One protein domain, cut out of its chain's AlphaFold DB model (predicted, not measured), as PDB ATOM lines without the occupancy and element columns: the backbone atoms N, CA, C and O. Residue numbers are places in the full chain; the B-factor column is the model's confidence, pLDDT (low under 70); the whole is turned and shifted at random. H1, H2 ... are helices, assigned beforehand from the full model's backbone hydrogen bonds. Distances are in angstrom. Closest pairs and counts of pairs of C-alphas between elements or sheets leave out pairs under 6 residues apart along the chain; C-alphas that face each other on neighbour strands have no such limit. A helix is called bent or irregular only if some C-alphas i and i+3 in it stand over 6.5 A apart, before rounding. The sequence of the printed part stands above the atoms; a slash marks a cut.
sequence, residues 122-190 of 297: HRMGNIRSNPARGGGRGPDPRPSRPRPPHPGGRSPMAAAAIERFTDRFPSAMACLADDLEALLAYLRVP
ATOM      1  N   HIS A 122      42.881 -34.173   3.401       76.81
ATOM      2  CA  HIS A 122      44.068 -33.361   3.133       76.81
ATOM      3  C   HIS A 122      43.700 -31.894   2.846       76.81
ATOM      4  O   HIS A 122      44.264 -30.988   3.456       76.81
ATOM      5  N   ARG A 123      42.698 -31.642   1.993       79.81
ATOM      6  CA  ARG A 123      42.220 -30.290   1.646       79.81
ATOM      7  C   ARG A 123      41.805 -29.470   2.873       79.81
ATOM      8  O   ARG A 123      42.191 -28.313   3.007       79.81
ATOM      9  N   MET A 124      41.039 -30.075   3.776       75.69
ATOM     10  CA  MET A 124      40.554 -29.473   5.019       75.69
ATOM     11  C   MET A 124      41.686 -29.331   6.043       75.69
ATOM     12  O   MET A 124      41.619 -28.468   6.912       75.69
ATOM     13  N   GLY A 125      42.746 -30.146   5.958       74.62
ATOM     14  CA  GLY A 125      44.040 -29.863   6.587       74.62
ATOM     15  C   GLY A 125      44.611 -28.532   6.094       74.62
ATOM     16  O   GLY A 125      44.717 -27.594   6.879       74.62
ATOM     17  N   ASN A 126      44.872 -28.419   4.790       78.06
ATOM     18  CA  ASN A 126      45.457 -27.224   4.168       78.06
ATOM     19  C   ASN A 126      44.646 -25.945   4.468       78.06
ATOM     20  O   ASN A 126      45.221 -24.915   4.805       78.06
ATOM     21  N   ILE A 127      43.311 -26.017   4.413       78.94
ATOM     22  CA  ILE A 127      42.414 -24.888   4.725       78.94
ATOM     23  C   ILE A 127      42.540 -24.428   6.188       78.94
ATOM     24  O   ILE A 127      42.542 -23.227   6.433       78.94
ATOM     25  N   ARG A 128      42.698 -25.347   7.155       76.62
ATOM     26  CA  ARG A 128      42.918 -24.998   8.576       76.62
ATOM     27  C   ARG A 128      44.304 -24.406   8.839       76.62
ATOM     28  O   ARG A 128      44.453 -23.616   9.770       76.62
ATOM     29  N   SER A 129      45.301 -24.801   8.046       81.19
ATOM     30  CA  SER A 129      46.676 -24.296   8.142       81.19
ATOM     31  C   SER A 129      46.853 -22.895   7.549       81.19
ATOM     32  O   SER A 129      47.756 -22.181   7.972       81.19
ATOM     33  N   ASN A 130      46.003 -22.482   6.603       80.88
ATOM     34  CA  ASN A 130      46.058 -21.139   6.024       80.88
ATOM     35  C   ASN A 130      45.485 -20.102   7.016       80.88
ATOM     36  O   ASN A 130      44.317 -20.220   7.389       80.88
ATOM     37  N   PRO A 131      46.263 -19.091   7.448       77.94
ATOM     38  CA  PRO A 131      45.824 -18.120   8.450       77.94
ATOM     39  C   PRO A 131      44.754 -17.159   7.913       77.94
ATOM     40  O   PRO A 131      44.571 -17.001   6.701       77.94
ATOM     41  N   ALA A 132      44.064 -16.477   8.827       79.88
ATOM     42  CA  ALA A 132      43.177 -15.372   8.473       79.88
ATOM     43  C   ALA A 132      43.968 -14.121   8.046       79.88
ATOM     44  O   ALA A 132      45.110 -13.904   8.462       79.88
ATOM     45  N   ARG A 133      43.336 -13.249   7.252       76.38
ATOM     46  CA  ARG A 133      43.844 -11.899   6.976       76.38
ATOM     47  C   ARG A 133      43.885 -11.109   8.289       76.38
ATOM     48  O   ARG A 133      42.868 -11.001   8.967       76.38
ATOM     49  N   GLY A 134      45.060 -10.590   8.648       74.75
ATOM     50  CA  GLY A 134      45.325 -10.000   9.972       74.75
ATOM     51  C   GLY A 134      45.883 -10.982  11.016       74.75
ATOM     52  O   GLY A 134      46.171 -10.569  12.134       74.75
ATOM     53  N   GLY A 135      46.088 -12.255  10.660       71.44
ATOM     54  CA  GLY A 135      46.643 -13.280  11.546       71.44
ATOM     55  C   GLY A 135      45.585 -14.089  12.305       71.44
ATOM     56  O   GLY A 135      44.384 -13.846  12.213       71.44
ATOM     57  N   GLY A 136      46.045 -15.096  13.049       73.62
ATOM     58  CA  GLY A 136      45.186 -16.080  13.713       73.62
ATOM     59  C   GLY A 136      44.928 -17.340  12.874       73.62
ATOM     60  O   GLY A 136      45.363 -17.458  11.727       73.62
ATOM     61  N   ARG A 137      44.248 -18.323  13.479       67.62
ATOM     62  CA  ARG A 137      43.983 -19.636  12.863       67.62
ATOM     63  C   ARG A 137      43.078 -19.513  11.630       67.62
ATOM     64  O   ARG A 137      42.208 -18.642  11.578       67.62
ATOM     65  N   GLY A 138      43.251 -20.433  10.680       67.94
ATOM     66  CA  GLY A 138      42.307 -20.633   9.583       67.94
ATOM     67  C   GLY A 138      40.909 -21.035  10.074       67.94
ATOM     68  O   GLY A 138      40.732 -21.353  11.256       67.94
ATOM     69  N   PRO A 139      39.900 -21.033   9.187       68.38
ATOM     70  CA  PRO A 139      38.541 -21.395   9.564       68.38
ATOM     71  C   PRO A 139      38.501 -22.866   9.998       68.38
ATOM     72  O   PRO A 139      39.110 -23.716   9.347       68.38
ATOM     73  N   ASP A 140      37.759 -23.193  11.062       63.81
ATOM     74  CA  ASP A 140      37.352 -24.584  11.284       63.81
ATOM     75  C   ASP A 140      36.317 -24.927  10.204       63.81
ATOM     76  O   ASP A 140      35.246 -24.319  10.177       63.81
ATOM     77  N   PRO A 141      36.608 -25.855   9.278       57.47
ATOM     78  CA  PRO A 141      35.738 -26.113   8.146       57.47
ATOM     79  C   PRO A 141      34.635 -27.126   8.503       57.47
ATOM     80  O   PRO A 141      33.998 -27.695   7.619       57.47
ATOM     81  N   ARG A 142      34.413 -27.375   9.802       57.09
ATOM     82  CA  ARG A 142      33.181 -27.953  10.344       57.09
ATOM     83  C   ARG A 142      32.201 -26.798  10.583       57.09
ATOM     84  O   ARG A 142      32.280 -26.127  11.609       57.09
ATOM     85  N   PRO A 143      31.263 -26.585   9.654       46.75
ATOM     86  CA  PRO A 143      29.971 -27.238   9.864       46.75
ATOM     87  C   PRO A 143      29.430 -27.946   8.612       46.75
ATOM     88  O   PRO A 143      29.834 -27.652   7.493       46.75
ATOM     89  N   SER A 144      28.490 -28.874   8.839       46.72
ATOM     90  CA  SER A 144      27.518 -29.410   7.863       46.72
ATOM     91  C   SER A 144      27.962 -29.401   6.392       46.72
ATOM     92  O   SER A 144      27.633 -28.487   5.632       46.72
ATOM     93  N   ARG A 145      28.662 -30.463   5.980       50.12
ATOM     94  CA  ARG A 145      29.017 -30.717   4.579       50.12
ATOM     95  C   ARG A 145      27.753 -30.603   3.707       50.12
ATOM     96  O   ARG A 145      26.781 -31.303   4.005       50.12
ATOM     97  N   PRO A 146      27.707 -29.735   2.678       47.16
ATOM     98  CA  PRO A 146      26.481 -29.524   1.919       47.16
ATOM     99  C   PRO A 146      26.131 -30.800   1.153       47.16
ATOM    100  O   PRO A 146      26.840 -31.182   0.225       47.16
ATOM    101  N   ARG A 147      25.033 -31.460   1.540       46.50
ATOM    102  CA  ARG A 147      24.387 -32.504   0.734       46.50
ATOM    103  C   ARG A 147      23.778 -31.800  -0.483       46.50
ATOM    104  O   ARG A 147      22.804 -31.069  -0.298       46.50
ATOM    105  N   PRO A 148      24.339 -31.942  -1.693       50.78
ATOM    106  CA  PRO A 148      23.950 -31.080  -2.791       50.78
ATOM    107  C   PRO A 148      22.672 -31.592  -3.461       50.78
ATOM    108  O   PRO A 148      22.495 -32.806  -3.609       50.78
ATOM    109  N   PRO A 149      21.791 -30.689  -3.916       45.31
ATOM    110  CA  PRO A 149      20.788 -31.041  -4.901       45.31
ATOM    111  C   PRO A 149      21.465 -31.253  -6.264       45.31
ATOM    112  O   PRO A 149      22.125 -30.354  -6.773       45.31
ATOM    113  N   HIS A 150      21.212 -32.421  -6.860       44.78
ATOM    114  CA  HIS A 150      21.549 -32.823  -8.235       44.78
ATOM    115  C   HIS A 150      23.044 -33.012  -8.607       44.78
ATOM    116  O   HIS A 150      23.928 -32.311  -8.113       44.78
ATOM    117  N   PRO A 151      23.345 -33.964  -9.520       44.44
ATOM    118  CA  PRO A 151      24.682 -34.168 -10.067       44.44
ATOM    119  C   PRO A 151      24.902 -33.314 -11.328       44.44
ATOM    120  O   PRO A 151      24.483 -33.689 -12.422       44.44
ATOM    121  N   GLY A 152      25.602 -32.185 -11.210       46.22
ATOM    122  CA  GLY A 152      26.023 -31.423 -12.390       46.22
ATOM    123  C   GLY A 152      26.581 -30.031 -12.097       46.22
ATOM    124  O   GLY A 152      25.977 -29.249 -11.372       46.22
ATOM    125  N   GLY A 153      27.711 -29.707 -12.730       51.12
ATOM    126  CA  GLY A 153      28.255 -28.349 -12.783       51.12
ATOM    127  C   GLY A 153      29.018 -27.865 -11.544       51.12
ATOM    128  O   GLY A 153      29.059 -28.491 -10.484       51.12
ATOM    129  N   ARG A 154      29.656 -26.702 -11.709       53.84
ATOM    130  CA  ARG A 154      30.341 -25.954 -10.650       53.84
ATOM    131  C   ARG A 154      29.279 -25.405  -9.693       53.84
ATOM    132  O   ARG A 154      28.604 -24.440 -10.034       53.84
ATOM    133  N   SER A 155      29.099 -26.049  -8.537       63.12
ATOM    134  CA  SER A 155      27.993 -25.750  -7.614       63.12
ATOM    135  C   SER A 155      27.911 -24.248  -7.280       63.12
ATOM    136  O   SER A 155      28.881 -23.713  -6.731       63.12
ATOM    137  N   PRO A 156      26.774 -23.567  -7.536       66.12
ATOM    138  CA  PRO A 156      26.615 -22.146  -7.218       66.12
ATOM    139  C   PRO A 156      26.837 -21.841  -5.731       66.12
ATOM    140  O   PRO A 156      27.441 -20.828  -5.392       66.12
ATOM    141  N   MET A 157      26.450 -22.762  -4.840       66.12
ATOM    142  CA  MET A 157      26.725 -22.658  -3.402       66.12
ATOM    143  C   MET A 157      28.226 -22.666  -3.084       66.12
ATOM    144  O   MET A 157      28.654 -21.978  -2.164       66.12
ATOM    145  N   ALA A 158      29.032 -23.433  -3.826       71.62
ATOM    146  CA  ALA A 158      30.477 -23.489  -3.614       71.62
ATOM    147  C   ALA A 158      31.180 -22.226  -4.138       71.62
ATOM    148  O   ALA A 158      32.097 -21.732  -3.486       71.62
ATOM    149  N   ALA A 159      30.716 -21.667  -5.261       75.06
ATOM    150  CA  ALA A 159      31.192 -20.376  -5.763       75.06
ATOM    151  C   ALA A 159      30.861 -19.234  -4.781       75.06
ATOM    152  O   ALA A 159      31.767 -18.525  -4.346       75.06
ATOM    153  N   ALA A 160      29.603 -19.135  -4.340       76.94
ATOM    154  CA  ALA A 160      29.170 -18.137  -3.359       76.94
ATOM    155  C   ALA A 160      29.864 -18.295  -1.989       76.94
ATOM    156  O   ALA A 160      30.093 -17.312  -1.288       76.94
ATOM    157  N   ALA A 161      30.232 -19.522  -1.592       76.50
ATOM    158  CA  ALA A 161      31.030 -19.754  -0.388       76.50
ATOM    159  C   ALA A 161      32.480 -19.258  -0.538       76.50
ATOM    160  O   ALA A 161      32.998 -18.638   0.388       76.50
ATOM    161  N   ILE A 162      33.119 -19.494  -1.692       82.88
ATOM    162  CA  ILE A 162      34.458 -18.964  -2.002       82.88
ATOM    163  C   ILE A 162      34.441 -17.434  -1.943       82.88
ATOM    164  O   ILE A 162      35.235 -16.842  -1.214       82.88
ATOM    165  N   GLU A 163      33.497 -16.799  -2.636       84.88
ATOM    166  CA  GLU A 163      33.307 -15.344  -2.649       84.88
ATOM    167  C   GLU A 163      33.133 -14.783  -1.226       84.88
ATOM    168  O   GLU A 163      33.976 -14.016  -0.755       84.88
ATOM    169  N   ARG A 164      32.129 -15.274  -0.482       83.44
ATOM    170  CA  ARG A 164      31.792 -14.837   0.886       83.44
ATOM    171  C   ARG A 164      32.958 -14.888   1.884       83.44
ATOM    172  O   ARG A 164      32.950 -14.139   2.860       83.44
ATOM    173  N   PHE A 165      33.919 -15.791   1.699       83.75
ATOM    174  CA  PHE A 165      35.039 -15.972   2.629       83.75
ATOM    175  C   PHE A 165      36.389 -15.456   2.105       83.75
ATOM    176  O   PHE A 165      37.369 -15.494   2.855       83.75
ATOM    177  N   THR A 166      36.461 -14.941   0.872       87.44
ATOM    178  CA  THR A 166      37.730 -14.530   0.244       87.44
ATOM    179  C   THR A 166      38.397 -13.363   0.975       87.44
ATOM    180  O   THR A 166      39.589 -13.448   1.258       87.44
ATOM    181  N   ASP A 167      37.659 -12.328   1.388       87.75
ATOM    182  CA  ASP A 167      38.248 -11.165   2.080       87.75
ATOM    183  C   ASP A 167      38.950 -11.516   3.397       87.75
ATOM    184  O   ASP A 167      39.963 -10.906   3.754       87.75
ATOM    185  N   ARG A 168      38.411 -12.504   4.122       84.31
ATOM    186  CA  ARG A 168      38.897 -12.931   5.441       84.31
ATOM    187  C   ARG A 168      39.932 -14.052   5.359       84.31
ATOM    188  O   ARG A 168      40.812 -14.119   6.217       84.31
ATOM    189  N   PHE A 169      39.843 -14.922   4.355       85.19
ATOM    190  CA  PHE A 169      40.694 -16.106   4.209       85.19
ATOM    191  C   PHE A 169      41.198 -16.285   2.760       85.19
ATOM    192  O   PHE A 169      40.993 -17.356   2.174       85.19
ATOM    193  N   PRO A 170      41.871 -15.282   2.160       86.94
ATOM    194  CA  PRO A 170      42.148 -15.253   0.721       86.94
ATOM    195  C   PRO A 170      42.939 -16.478   0.252       86.94
ATOM    196  O   PRO A 170      42.514 -17.168  -0.670       86.94
ATOM    197  N   SER A 171      44.017 -16.843   0.951       85.56
ATOM    198  CA  SER A 171      44.824 -18.025   0.618       85.56
ATOM    199  C   SER A 171      44.057 -19.344   0.785       85.56
ATOM    200  O   SER A 171      44.325 -20.315   0.083       85.56
ATOM    201  N   ALA A 172      43.107 -19.429   1.723       83.88
ATOM    202  CA  ALA A 172      42.292 -20.633   1.901       83.88
ATOM    203  C   ALA A 172      41.269 -20.793   0.766       83.88
ATOM    204  O   ALA A 172      41.052 -21.916   0.304       83.88
ATOM    205  N   MET A 173      40.678 -19.680   0.314       87.12
ATOM    206  CA  MET A 173      39.679 -19.645  -0.755       87.12
ATOM    207  C   MET A 173      40.295 -19.779  -2.150       87.12
ATOM    208  O   MET A 173      39.771 -20.552  -2.946       87.12
ATOM    209  N   ALA A 174      41.443 -19.145  -2.419       86.69
ATOM    210  CA  ALA A 174      42.204 -19.343  -3.655       86.69
ATOM    211  C   ALA A 174      42.527 -20.831  -3.858       86.69
ATOM    212  O   ALA A 174      42.063 -21.456  -4.808       86.69
ATOM    213  N   CYS A 175      43.173 -21.455  -2.868       83.50
ATOM    214  CA  CYS A 175      43.479 -22.877  -2.943       83.50
ATOM    215  C   CYS A 175      42.220 -23.775  -2.981       83.50
ATOM    216  O   CYS A 175      42.298 -24.905  -3.460       83.50
ATOM    217  N   LEU A 176      41.072 -23.332  -2.448       82.69
ATOM    218  CA  LEU A 176      39.799 -24.059  -2.570       82.69
ATOM    219  C   LEU A 176      39.244 -23.988  -4.002       82.69
ATOM    220  O   LEU A 176      38.690 -24.980  -4.470       82.69
ATOM    221  N   ALA A 177      39.427 -22.861  -4.695       84.38
ATOM    222  CA  ALA A 177      39.080 -22.700  -6.103       84.38
ATOM    223  C   ALA A 177      39.952 -23.584  -7.014       84.38
ATOM    224  O   ALA A 177      39.399 -24.273  -7.871       84.38
ATOM    225  N   ASP A 178      41.271 -23.642  -6.774       85.38
ATOM    226  CA  ASP A 178      42.231 -24.458  -7.546       85.38
ATOM    227  C   ASP A 178      41.836 -25.947  -7.611       85.38
ATOM    228  O   ASP A 178      41.964 -26.612  -8.638       85.38
ATOM    229  N   ASP A 179      41.343 -26.485  -6.493       83.38
ATOM    230  CA  ASP A 179      40.925 -27.883  -6.365       83.38
ATOM    231  C   ASP A 179      39.433 -28.122  -6.669       83.38
ATOM    232  O   ASP A 179      39.001 -29.279  -6.676       83.38
ATOM    233  N   LEU A 180      38.629 -27.071  -6.882       82.94
ATOM    234  CA  LEU A 180      37.164 -27.116  -6.750       82.94
ATOM    235  C   LEU A 180      36.498 -28.211  -7.591       82.94
ATOM    236  O   LEU A 180      35.619 -28.914  -7.099       82.94
ATOM    237  N   GLU A 181      36.918 -28.390  -8.842       83.12
ATOM    238  CA  GLU A 181      36.347 -29.413  -9.724       83.12
ATOM    239  C   GLU A 181      36.598 -30.832  -9.189       83.12
ATOM    240  O   GLU A 181      35.671 -31.635  -9.080       83.12
ATOM    241  N   ALA A 182      37.825 -31.122  -8.754       83.56
ATOM    242  CA  ALA A 182      38.184 -32.413  -8.170       83.56
ATOM    243  C   ALA A 182      37.609 -32.605  -6.752       83.56
ATOM    244  O   ALA A 182      37.421 -33.743  -6.316       83.56
ATOM    245  N   LEU A 183      37.292 -31.521  -6.036       79.69
ATOM    246  CA  LEU A 183      36.546 -31.559  -4.773       79.69
ATOM    247  C   LEU A 183      35.045 -31.764  -4.966       79.69
ATOM    248  O   LEU A 183      34.403 -32.244  -4.039       79.69
ATOM    249  N   LEU A 184      34.482 -31.425  -6.126       79.06
ATOM    250  CA  LEU A 184      33.089 -31.713  -6.484       79.06
ATOM    251  C   LEU A 184      32.944 -33.041  -7.250       79.06
ATOM    252  O   LEU A 184      31.841 -33.569  -7.352       79.06
ATOM    253  N   ALA A 185      34.040 -33.633  -7.732       80.31
ATOM    254  CA  ALA A 185      34.026 -34.904  -8.457       80.31
ATOM    255  C   ALA A 185      33.365 -36.061  -7.677       80.31
ATOM    256  O   ALA A 185      32.706 -36.897  -8.295       80.31
ATOM    257  N   TYR A 186      33.446 -36.090  -6.337       73.81
ATOM    258  CA  TYR A 186      32.770 -37.124  -5.532       73.81
ATOM    259  C   TYR A 186      31.234 -37.098  -5.660       73.81
ATOM    260  O   TYR A 186      30.588 -38.102  -5.387       73.81
ATOM    261  N   LEU A 187      30.637 -36.000  -6.138       73.56
ATOM    262  CA  LEU A 187      29.191 -35.895  -6.378       73.56
ATOM    263  C   LEU A 187      28.711 -36.711  -7.589       73.56
ATOM    264  O   LEU A 187      27.511 -36.874  -7.793       73.56
ATOM    265  N   ARG A 188      29.650 -37.232  -8.388       73.69
ATOM    266  CA  ARG A 188      29.402 -38.179  -9.483       73.69
ATOM    267  C   ARG A 188      29.557 -39.642  -9.034       73.69
ATOM    268  O   ARG A 188      29.451 -40.539  -9.864       73.69
ATOM    269  N   VAL A 189      29.848 -39.885  -7.752       69.25
ATOM    270  CA  VAL A 189      30.149 -41.208  -7.185       69.25
ATOM    271  C   VAL A 189      28.944 -41.731  -6.384       69.25
ATOM    272  O   VAL A 189      28.371 -40.973  -5.600       69.25
ATOM    273  N   PRO A 190      28.538 -43.008  -6.533       68.00
ATOM    274  CA  PRO A 190      27.455 -43.588  -5.736       68.00
ATOM    275  C   PRO A 190      27.750 -43.565  -4.229       68.00
ATOM    276  O   PRO A 190      28.847 -43.922  -3.809       68.00
TER     277      PRO A 190
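Overview. This is residues 122 to 190 of the 297 residues of the protein "Mutator family transposase" of Actinobacteria bacterium (UniProt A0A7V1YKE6). What shape do these coordinates draw? Three short helices pack roughly alongside one another, with H1 and H2 both on H3, and H4 goes on past the end of H3 to lengthen the body. A long link, residues 130 to 155, turns at Gly 134 and comes back along the length to H2. What is the make-up? The printed part has 69 residues with four named helices, H1, H2, H3 and H4 in chain order, and no named strand; the class is all helix, and the whole is compact, with a radius of gyration of the C-alphas of 12.5 A, yet elongated, spanning 39 by 21 by 21 A.

Along the chain. Where does the first helix lie? H1 is residues 122 to 129, 10.7 A long, beginning at C-alpha 122 (44.068, -33.361, 3.133). Where are the others? H2 is residues 156 to 166, 15.4 A, and H3 is residues 170 to 178, 12.4 A. H4 is residues 180 to 188, 13.8 A, ending at C-alpha 188 (29.402, -38.179, -9.483).

Arrangement. What touches H3? H1 touches it at a shallow tilt of 14 degrees, opposite ways, the closest C-alphas being those of Ile 127 and Ala 172, 5.1 A apart. H2 and H3 form a helical hairpin and touch, opposite ways at a shallow tilt of 28 degrees, closest at the C-alphas of Ile 162 and Met 173, 5.4 A apart. Where does H4 stand? It and H3 meet only through their link; H4 is apart from H1 and only just apart from H2, closest 8.2 A. How are the backbones? Every O i to N i+4 pair is within hydrogen-bond range in H1, H2 and H3; H4 has 2 of 5, with 4 of 6 O i to N i+3 pairs, and is only just irregular, with C-alphas 183 and 186 6.8 A apart.

Size, cuts and confidence. How far does it reach? The two C-alphas farthest apart, those of Gly 134 and Pro 190, are 41.2 A apart, and the printed part has no cut. Which link is long, and where is confidence low? The link from H1 to H2 is long, 26 residues; pLDDT is under 70 at residues 137 to 157 and 189 to 190.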